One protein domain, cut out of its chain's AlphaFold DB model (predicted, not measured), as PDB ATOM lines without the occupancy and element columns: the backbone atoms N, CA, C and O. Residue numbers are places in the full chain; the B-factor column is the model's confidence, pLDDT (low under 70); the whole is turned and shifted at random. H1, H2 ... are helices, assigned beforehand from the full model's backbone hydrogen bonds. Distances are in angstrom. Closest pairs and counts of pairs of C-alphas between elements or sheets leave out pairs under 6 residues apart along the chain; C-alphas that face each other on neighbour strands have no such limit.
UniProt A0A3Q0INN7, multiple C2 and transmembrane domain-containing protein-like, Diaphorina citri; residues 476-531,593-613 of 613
ATOM      1  N   PHE A 476     371.499 296.062 310.337       68.25
ATOM      2  CA  PHE A 476     370.650 296.711 311.342       68.25
ATOM      3  C   PHE A 476     371.310 297.962 311.933       68.25
ATOM      4  O   PHE A 476     372.500 297.962 312.253       68.25
ATOM      5  N   LYS A 477     370.527 299.036 312.100       74.81
ATOM      6  CA  LYS A 477     370.979 300.299 312.696       74.81
ATOM      7  C   LYS A 477     369.981 300.744 313.760       74.81
ATOM      8  O   LYS A 477     368.974 301.375 313.440       74.81
ATOM      9  N   ARG A 478     370.307 300.497 315.036       71.75
ATOM     10  CA  ARG A 478     369.476 300.842 316.212       71.75
ATOM     11  C   ARG A 478     368.889 302.259 316.141       71.75
ATOM     12  O   ARG A 478     367.698 302.433 316.367       71.75
ATOM     13  N   GLN A 479     369.692 303.252 315.759       73.94
ATOM     14  CA  GLN A 479     369.266 304.654 315.634       73.94
ATOM     15  C   GLN A 479     368.181 304.864 314.553       73.94
ATOM     16  O   GLN A 479     367.249 305.643 314.744       73.94
ATOM     17  N   VAL A 480     368.243 304.124 313.437       76.75
ATOM     18  CA  VAL A 480     367.221 304.156 312.372       76.75
ATOM     19  C   VAL A 480     365.933 303.477 312.838       76.75
ATOM     20  O   VAL A 480     364.851 304.009 312.597       76.75
ATOM     21  N   PHE A 481     366.042 302.349 313.546       77.38
ATOM     22  CA  PHE A 481     364.898 301.670 314.160       77.38
ATOM     23  C   PHE A 481     364.169 302.570 315.167       77.38
ATOM     24  O   PHE A 481     362.973 302.804 315.009       77.38
ATOM     25  N   VAL A 482     364.888 303.146 316.138       75.38
ATOM     26  CA  VAL A 482     364.309 304.046 317.154       75.38
ATOM     27  C   VAL A 482     363.622 305.245 316.495       75.38
ATOM     28  O   VAL A 482     362.479 305.554 316.828       75.38
ATOM     29  N   ARG A 483     364.252 305.867 315.488       78.56
ATOM     30  CA  ARG A 483     363.642 306.968 314.725       78.56
ATOM     31  C   ARG A 483     362.351 306.550 314.012       78.56
ATOM     32  O   ARG A 483     361.380 307.301 314.031       78.56
ATOM     33  N   ASN A 484     362.311 305.365 313.401       82.00
ATOM     34  CA  ASN A 484     361.108 304.855 312.732       82.00
ATOM     35  C   ASN A 484     359.981 304.530 313.733       82.00
ATOM     36  O   ASN A 484     358.822 304.837 313.460       82.00
ATOM     37  N   VAL A 485     360.309 303.988 314.911       78.62
ATOM     38  CA  VAL A 485     359.341 303.732 315.996       78.62
ATOM     39  C   VAL A 485     358.769 305.035 316.561       78.62
ATOM     40  O   VAL A 485     357.560 305.134 316.753       78.62
ATOM     41  N   MET A 486     359.595 306.065 316.774       78.00
ATOM     42  CA  MET A 486     359.123 307.367 317.268       78.00
ATOM     43  C   MET A 486     358.188 308.060 316.265       78.00
ATOM     44  O   MET A 486     357.164 308.609 316.672       78.00
ATOM     45  N   ARG A 487     358.464 307.957 314.956       82.00
ATOM     46  CA  ARG A 487     357.545 308.418 313.895       82.00
ATOM     47  C   ARG A 487     356.196 307.695 313.965       82.00
ATOM     48  O   ARG A 487     355.153 308.346 313.971       82.00
ATOM     49  N   LEU A 488     356.208 306.367 314.109       80.69
ATOM     50  CA  LEU A 488     354.985 305.571 314.259       80.69
ATOM     51  C   LEU A 488     354.203 305.927 315.538       80.69
ATOM     52  O   LEU A 488     352.982 306.044 315.484       80.69
ATOM     53  N   LYS A 489     354.880 306.177 316.668       81.25
ATOM     54  CA  LYS A 489     354.240 306.590 317.933       81.25
ATOM     55  C   LYS A 489     353.407 307.870 317.775       81.25
ATOM     56  O   LYS A 489     352.291 307.931 318.285       81.25
ATOM     57  N   VAL A 490     353.918 308.864 317.043       80.25
ATOM     58  CA  VAL A 490     353.203 310.128 316.770       80.25
ATOM     59  C   VAL A 490     351.944 309.899 315.923       80.25
ATOM     60  O   VAL A 490     350.937 310.574 316.125       80.25
ATOM     61  N   ILE A 491     351.976 308.942 314.994       77.94
ATOM     62  CA  ILE A 491     350.804 308.548 314.196       77.94
ATOM     63  C   ILE A 491     349.767 307.835 315.075       77.94
ATOM     64  O   ILE A 491     348.587 308.164 315.014       77.94
ATOM     65  N   VAL A 492     350.198 306.886 315.914       79.19
ATOM     66  CA  VAL A 492     349.300 306.117 316.794       79.19
ATOM     67  C   VAL A 492     348.598 307.021 317.810       79.19
ATOM     68  O   VAL A 492     347.395 306.867 318.004       79.19
ATOM     69  N   MET A 493     349.292 308.008 318.393       76.88
ATOM     70  CA  MET A 493     348.637 309.002 319.257       76.88
ATOM     71  C   MET A 493     347.562 309.806 318.521       76.88
ATOM     72  O   MET A 493     346.487 310.004 319.063       76.88
ATOM     73  N   TRP A 494     347.790 310.189 317.262       79.56
ATOM     74  CA  TRP A 494     346.781 310.927 316.498       79.56
ATOM     75  C   TRP A 494     345.497 310.110 316.261       79.56
ATOM     76  O   TRP A 494     344.397 310.648 316.354       79.56
ATOM     77  N   PHE A 495     345.615 308.798 316.022       77.50
ATOM     78  CA  PHE A 495     344.450 307.906 315.963       77.50
ATOM     79  C   PHE A 495     343.782 307.699 317.329       77.50
ATOM     80  O   PHE A 495     342.559 307.592 317.389       77.50
ATOM     81  N   TYR A 496     344.557 307.667 318.414       83.44
ATOM     82  CA  TYR A 496     344.040 307.582 319.781       83.44
ATOM     83  C   TYR A 496     343.215 308.826 320.154       83.44
ATOM     84  O   TYR A 496     342.088 308.687 320.626       83.44
ATOM     85  N   ASP A 497     343.711 310.025 319.838       80.19
ATOM     86  CA  ASP A 497     343.006 311.291 320.075       80.19
ATOM     87  C   ASP A 497     341.697 311.382 319.261       80.19
ATOM     88  O   ASP A 497     340.684 311.877 319.756       80.19
ATOM     89  N   ILE A 498     341.683 310.854 318.028       79.56
ATOM     90  CA  ILE A 498     340.456 310.706 317.221       79.56
ATOM     91  C   ILE A 498     339.498 309.686 317.851       79.56
ATOM     92  O   ILE A 498     338.294 309.925 317.873       79.56
ATOM     93  N   GLY A 499     340.015 308.566 318.362       80.69
ATOM     94  CA  GLY A 499     339.226 307.547 319.055       80.69
ATOM     95  C   GLY A 499     338.499 308.118 320.271       80.69
ATOM     96  O   GLY A 499     337.285 307.962 320.369       80.69
ATOM     97  N   ILE A 500     339.215 308.866 321.119       81.56
ATOM     98  CA  ILE A 500     338.628 309.613 322.240       81.56
ATOM     99  C   ILE A 500     337.592 310.615 321.728       81.56
ATOM    100  O   ILE A 500     336.458 310.591 322.182       81.56
ATOM    101  N   PHE A 501     337.919 311.444 320.731       79.12
ATOM    102  CA  PHE A 501     336.961 312.422 320.201       79.12
ATOM    103  C   PHE A 501     335.660 311.779 319.687       79.12
ATOM    104  O   PHE A 501     334.583 312.350 319.859       79.12
ATOM    105  N   LEU A 502     335.738 310.602 319.061       77.69
ATOM    106  CA  LEU A 502     334.560 309.844 318.637       77.69
ATOM    107  C   LEU A 502     333.795 309.272 319.837       77.69
ATOM    108  O   LEU A 502     332.568 309.352 319.849       77.69
ATOM    109  N   GLN A 503     334.493 308.748 320.846       79.12
ATOM    110  CA  GLN A 503     333.883 308.238 322.075       79.12
ATOM    111  C   GLN A 503     333.164 309.353 322.858       79.12
ATOM    112  O   GLN A 503     331.976 309.200 323.132       79.12
ATOM    113  N   ASP A 504     333.793 310.520 323.057       80.88
ATOM    114  CA  ASP A 504     333.185 311.738 323.628       80.88
ATOM    115  C   ASP A 504     331.855 312.114 322.941       80.88
ATOM    116  O   ASP A 504     330.934 312.627 323.583       80.88
ATOM    117  N   CYS A 505     331.770 311.916 321.618       75.75
ATOM    118  CA  CYS A 505     330.582 312.230 320.818       75.75
ATOM    119  C   CYS A 505     329.473 311.172 320.940       75.75
ATOM    120  O   CYS A 505     328.304 311.506 320.745       75.75
ATOM    121  N   PHE A 506     329.813 309.912 321.233       73.75
ATOM    122  CA  PHE A 506     328.840 308.835 321.449       73.75
ATOM    123  C   PHE A 506     328.359 308.750 322.903       73.75
ATOM    124  O   PHE A 506     327.197 308.423 323.137       73.75
ATOM    125  N   GLU A 507     329.222 309.068 323.868       78.12
ATOM    126  CA  GLU A 507     328.923 309.047 325.308       78.12
ATOM    127  C   GLU A 507     328.295 310.362 325.808       78.12
ATOM    128  O   GLU A 507     327.853 310.447 326.951       78.12
ATOM    129  N   TRP A 508     328.175 311.371 324.933       73.94
ATOM    130  CA  TRP A 508     327.563 312.683 325.192       73.94
ATOM    131  C   TRP A 508     328.235 313.526 326.291       73.94
ATOM    132  O   TRP A 508     327.679 314.554 326.688       73.94
ATOM    133  N   GLU A 509     329.448 313.171 326.736       74.12
ATOM    134  CA  GLU A 509     330.179 313.909 327.781       74.12
ATOM    135  C   GLU A 509     330.385 315.389 327.425       74.12
ATOM    136  O   GLU A 509     330.349 316.267 328.290       74.12
ATOM    137  N   SER A 510     330.533 315.697 326.131       75.00
ATOM    138  CA  SER A 510     330.535 317.070 325.630       75.00
ATOM    139  C   SER A 510     329.302 317.343 324.772       75.00
ATOM    140  O   SER A 510     329.255 317.027 323.579       75.00
ATOM    141  N   THR A 511     328.309 318.002 325.373       78.94
ATOM    142  CA  THR A 511     327.049 318.394 324.718       78.94
ATOM    143  C   THR A 511     327.273 319.219 323.448       78.94
ATOM    144  O   THR A 511     326.578 319.015 322.455       78.94
ATOM    145  N   LEU A 512     328.275 320.105 323.440       78.06
ATOM    146  CA  LEU A 512     328.600 320.961 322.296       78.06
ATOM    147  C   LEU A 512     329.233 320.165 321.138       78.06
ATOM    148  O   LEU A 512     328.795 320.322 319.998       78.06
ATOM    149  N   LYS A 513     330.206 319.276 321.410       76.44
ATOM    150  CA  LYS A 513     330.799 318.398 320.375       76.44
ATOM    151  C   LYS A 513     329.732 317.485 319.758       76.44
ATOM    152  O   LYS A 513     329.603 317.425 318.537       76.44
ATOM    153  N   SER A 514     328.933 316.846 320.612       80.56
ATOM    154  CA  SER A 514     327.895 315.885 320.219       80.56
ATOM    155  C   SER A 514     326.795 316.548 319.385       80.56
ATOM    156  O   SER A 514     326.388 316.016 318.355       80.56
ATOM    157  N   LEU A 515     326.366 317.763 319.753       82.88
ATOM    158  CA  LEU A 515     325.385 318.533 318.984       82.88
ATOM    159  C   LEU A 515     325.908 318.922 317.589       82.88
ATOM    160  O   LEU A 515     325.173 318.794 316.613       82.88
ATOM    161  N   ILE A 516     327.177 319.330 317.464       82.38
ATOM    162  CA  ILE A 516     327.798 319.595 316.154       82.38
ATOM    163  C   ILE A 516     327.870 318.309 315.316       82.38
ATOM    164  O   ILE A 516     327.512 318.333 314.137       82.38
ATOM    165  N   ALA A 517     328.278 317.183 315.911       79.06
ATOM    166  CA  ALA A 517     328.340 315.892 315.227       79.06
ATOM    167  C   ALA A 517     326.958 315.433 314.722       79.06
ATOM    168  O   ALA A 517     326.836 315.008 313.573       79.06
ATOM    169  N   VAL A 518     325.902 315.593 315.529       80.25
ATOM    170  CA  VAL A 518     324.518 315.268 315.145       80.25
ATOM    171  C   VAL A 518     324.000 316.187 314.038       80.25
ATOM    172  O   VAL A 518     323.380 315.701 313.094       80.25
ATOM    173  N   ILE A 519     324.284 317.493 314.086       84.19
ATOM    174  CA  ILE A 519     323.909 318.425 313.008       84.19
ATOM    175  C   ILE A 519     324.608 318.041 311.695       84.19
ATOM    176  O   ILE A 519     323.953 317.973 310.655       84.19
ATOM    177  N   LEU A 520     325.906 317.727 311.736       78.75
ATOM    178  CA  LEU A 520     326.651 317.255 310.564       78.75
ATOM    179  C   LEU A 520     326.115 315.917 310.035       78.75
ATOM    180  O   LEU A 520     325.989 315.759 308.824       78.75
ATOM    181  N   PHE A 521     325.749 314.984 310.916       79.69
ATOM    182  CA  PHE A 521     325.142 313.705 310.539       79.69
ATOM    183  C   PHE A 521     323.768 313.884 309.877       79.69
ATOM    184  O   PHE A 521     323.503 313.264 308.852       79.69
ATOM    185  N   ILE A 522     322.915 314.772 310.399       82.12
ATOM    186  CA  ILE A 522     321.607 315.083 309.799       82.12
ATOM    187  C   ILE A 522     321.783 315.735 308.421       82.12
ATOM    188  O   ILE A 522     321.122 315.326 307.469       82.12
ATOM    189  N   ILE A 523     322.699 316.704 308.288       80.12
ATOM    190  CA  ILE A 523     323.022 317.332 306.996       80.12
ATOM    191  C   ILE A 523     323.543 316.282 306.007       80.12
ATOM    192  O   ILE A 523     323.108 316.267 304.857       80.12
ATOM    193  N   LEU A 524     324.413 315.370 306.449       76.00
ATOM    194  CA  LEU A 524     324.886 314.260 305.627       76.00
ATOM    195  C   LEU A 524     323.703 313.389 305.179       76.00
ATOM    196  O   LEU A 524     323.453 313.285 303.986       76.00
ATOM    197  N   CYS A 525     322.909 312.834 306.094       77.62
ATOM    198  CA  CYS A 525     321.788 311.956 305.744       77.62
ATOM    199  C   CYS A 525     320.738 312.600 304.822       77.62
ATOM    200  O   CYS A 525     320.080 311.875 304.079       77.62
ATOM    201  N   TYR A 526     320.575 313.926 304.853       79.25
ATOM    202  CA  TYR A 526     319.588 314.636 304.030       79.25
ATOM    203  C   TYR A 526     320.112 315.070 302.647       79.25
ATOM    204  O   TYR A 526     319.310 315.258 301.734       79.25
ATOM    205  N   TYR A 527     321.432 315.224 302.476       75.31
ATOM    206  CA  TYR A 527     322.064 315.729 301.242       75.31
ATOM    207  C   TYR A 527     323.136 314.790 300.642       75.31
ATOM    208  O   TYR A 527     323.826 315.159 299.688       75.31
ATOM    209  N   PHE A 528     323.319 313.581 301.182       72.12
ATOM    210  CA  PHE A 528     324.322 312.624 300.706       72.12
ATOM    211  C   PHE A 528     323.862 311.885 299.446       72.12
ATOM    212  O   PHE A 528     323.283 310.799 299.494       72.12
ATOM    213  N   GLU A 529     324.188 312.466 298.298       77.44
ATOM    214  CA  GLU A 529     324.123 311.786 297.006       77.44
ATOM    215  C   GLU A 529     325.460 311.075 296.710       77.44
ATOM    216  O   GLU A 529     326.529 311.617 297.009       77.44
ATOM    217  N   PRO A 530     325.467 309.866 296.111       75.81
ATOM    218  CA  PRO A 530     326.668 309.022 296.027       75.81
ATOM    219  C   PRO A 530     327.836 309.627 295.225       75.81
ATOM    220  O   PRO A 530     328.984 309.223 295.417       75.81
ATOM    221  N   TYR A 531     327.591 310.627 294.371       76.81
ATOM    222  CA  TYR A 531     328.649 311.365 293.668       76.81
ATOM    223  C   TYR A 531     329.423 312.349 294.568       76.81
ATOM    224  O   TYR A 531     330.488 312.829 294.173       76.81
ATOM    225  N   VAL A 593     365.491 289.144 310.841       74.62
ATOM    226  CA  VAL A 593     364.129 289.473 311.302       74.62
ATOM    227  C   VAL A 593     364.045 290.921 311.796       74.62
ATOM    228  O   VAL A 593     363.140 291.658 311.404       74.62
ATOM    229  N   THR A 594     365.009 291.377 312.601       75.56
ATOM    230  CA  THR A 594     365.019 292.754 313.124       75.56
ATOM    231  C   THR A 594     365.208 293.784 312.000       75.56
ATOM    232  O   THR A 594     364.606 294.860 312.041       75.56
ATOM    233  N   GLN A 595     365.977 293.462 310.954       77.31
ATOM    234  CA  GLN A 595     366.133 294.310 309.768       77.31
ATOM    235  C   GLN A 595     364.849 294.377 308.926       77.31
ATOM    236  O   GLN A 595     364.481 295.465 308.469       77.31
ATOM    237  N   ILE A 596     364.148 293.251 308.746       78.12
ATOM    238  CA  ILE A 596     362.835 293.208 308.085       78.12
ATOM    239  C   ILE A 596     361.853 294.101 308.849       78.12
ATOM    240  O   ILE A 596     361.256 294.995 308.253       78.12
ATOM    241  N   VAL A 597     361.768 293.957 310.174       80.25
ATOM    242  CA  VAL A 597     360.912 294.797 311.029       80.25
ATOM    243  C   VAL A 597     361.301 296.281 310.936       80.25
ATOM    244  O   VAL A 597     360.426 297.127 310.753       80.25
ATOM    245  N   GLN A 598     362.594 296.628 310.983       77.88
ATOM    246  CA  GLN A 598     363.069 298.014 310.831       77.88
ATOM    247  C   GLN A 598     362.629 298.640 309.496       77.88
ATOM    248  O   GLN A 598     362.219 299.808 309.463       77.88
ATOM    249  N   ASN A 599     362.714 297.870 308.408       80.62
ATOM    250  CA  ASN A 599     362.300 298.287 307.069       80.62
ATOM    251  C   ASN A 599     360.774 298.423 306.965       80.62
ATOM    252  O   ASN A 599     360.292 299.441 306.469       80.62
ATOM    253  N   SER A 600     360.014 297.456 307.487       79.38
ATOM    254  CA  SER A 600     358.548 297.470 307.482       79.38
ATOM    255  C   SER A 600     357.972 298.622 308.306       79.38
ATOM    256  O   SER A 600     357.104 299.338 307.813       79.38
ATOM    257  N   ILE A 601     358.491 298.880 309.514       80.69
ATOM    258  CA  ILE A 601     358.091 300.046 310.325       80.69
ATOM    259  C   ILE A 601     358.452 301.347 309.596       80.69
ATOM    260  O   ILE A 601     357.660 302.284 309.593       80.69
ATOM    261  N   GLY A 602     359.613 301.407 308.933       81.06
ATOM    262  CA  GLY A 602     360.004 302.561 308.116       81.06
ATOM    263  C   GLY A 602     359.040 302.831 306.957       81.06
ATOM    264  O   GLY A 602     358.661 303.983 306.738       81.06
ATOM    265  N   PHE A 603     358.605 301.777 306.261       81.44
ATOM    266  CA  PHE A 603     357.609 301.862 305.195       81.44
ATOM    267  C   PHE A 603     356.242 302.309 305.730       81.44
ATOM    268  O   PHE A 603     355.704 303.300 305.240       81.44
ATOM    269  N   ILE A 604     355.724 301.661 306.781       79.50
ATOM    270  CA  ILE A 604     354.436 302.005 307.409       79.50
ATOM    271  C   ILE A 604     354.443 303.455 307.909       79.50
ATOM    272  O   ILE A 604     353.529 304.210 307.590       79.50
ATOM    273  N   ALA A 605     355.498 303.885 308.610       79.56
ATOM    274  CA  ALA A 605     355.638 305.269 309.058       79.56
ATOM    275  C   ALA A 605     355.644 306.255 307.876       79.56
ATOM    276  O   ALA A 605     354.972 307.280 307.940       79.56
ATOM    277  N   SER A 606     356.339 305.936 306.776       79.25
ATOM    278  CA  SER A 606     356.342 306.790 305.577       79.25
ATOM    279  C   SER A 606     354.979 306.854 304.876       79.25
ATOM    280  O   SER A 606     354.575 307.929 304.434       79.25
ATOM    281  N   LEU A 607     354.243 305.739 304.829       79.38
ATOM    282  CA  LEU A 607     352.915 305.660 304.228       79.38
ATOM    283  C   LEU A 607     351.890 306.439 305.063       79.38
ATOM    284  O   LEU A 607     351.181 307.287 304.530       79.38
ATOM    285  N   CYS A 608     351.870 306.247 306.381       68.06
ATOM    286  CA  CYS A 608     351.004 307.009 307.278       68.06
ATOM    287  C   CYS A 608     351.359 308.507 307.327       68.06
ATOM    288  O   CYS A 608     350.456 309.338 307.374       68.06
ATOM    289  N   GLU A 609     352.639 308.887 307.249       73.56
ATOM    290  CA  GLU A 609     353.025 310.299 307.089       73.56
ATOM    291  C   GLU A 609     352.561 310.887 305.751       73.56
ATOM    292  O   GLU A 609     352.192 312.058 305.713       73.56
ATOM    293  N   SER A 610     352.525 310.095 304.673       70.44
ATOM    294  CA  SER A 610     351.986 310.533 303.375       70.44
ATOM    295  C   SER A 610     350.459 310.688 303.349       70.44
ATOM    296  O   SER A 610     349.942 311.320 302.441       70.44
ATOM    297  N   VAL A 611     349.755 310.142 304.349       60.84
ATOM    298  CA  VAL A 611     348.309 310.337 304.582       60.84
ATOM    299  C   VAL A 611     348.041 311.483 305.576       60.84
ATOM    300  O   VAL A 611     346.942 312.026 305.615       60.84
ATOM    301  N   LYS A 612     349.043 311.863 306.385       55.59
ATOM    302  CA  LYS A 612     348.980 313.003 307.320       55.59
ATOM    303  C   LYS A 612     349.328 314.350 306.661       55.59
ATOM    304  O   LYS A 612     348.946 315.388 307.201       55.59
ATOM    305  N   LYS A 613     350.079 314.331 305.556       48.38
ATOM    306  CA  LYS A 613     350.359 315.495 304.697       48.38
ATOM    307  C   LYS A 613     349.219 315.734 303.709       48.38
ATOM    308  O   LYS A 613     348.850 316.916 303.556       48.38
TER     309      LYS A 613
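This is residues 476 to 531 and 593 to 613 of the 613 residues of the protein "multiple C2 and transmembrane domain-containing protein-like" of Diaphorina citri (UniProt A0A3Q0INN7). An open L of two helices: long H1 makes the long axis, H2 turns off its last residues as a corner, and H3 crosses H1 near residues 480 to 491. Residues 519 to 531, of which 519 to 527 belong to H2, stick out. The printed part has 77 residues with three named helices, in the order H1, H2, H3, and no named strand: all helix. It is extended, with a radius of gyration of the C-alphas of 18.7 A and spans of 54 by 34 by 20 A.

H1, residues 478 to 506, begins at C-alpha 478 (369.476, 300.842, 316.212) and is 41.7 A long. H2, residues 511 to 527, is 24.1 A long. H3, residues 593 to 612, is 28.3 A long and ends at C-alpha 612 (348.980, 313.003, 307.320).

H1, with residues 504 to 506 alone, touches residues 513 to 517 of H2, about perpendicular at 84 degrees; the closest C-alphas, of Cys 505 and Ser 514, are 4.6 A apart. H1, with residues 480 to 491 alone, touches H3 at a steep tilt of 47 degrees, the same way; the closest C-alphas, of Leu 488 and Ala 605, are 5.3 A apart. H2 and H3 are apart. In H1, H2 and H3 every O i to N i+4 pair is within hydrogen-bond range.

The C-alphas of Phe 476 and Tyr 526, the two farthest apart, are 54.6 A apart. Residues 532 to 592 are not printed; C-alphas 531 and 593 are 45.3 A apart across the cut. The link H1 to H2 is tight. pLDDT is under 70 at residues 476, 608 and 611 to 613.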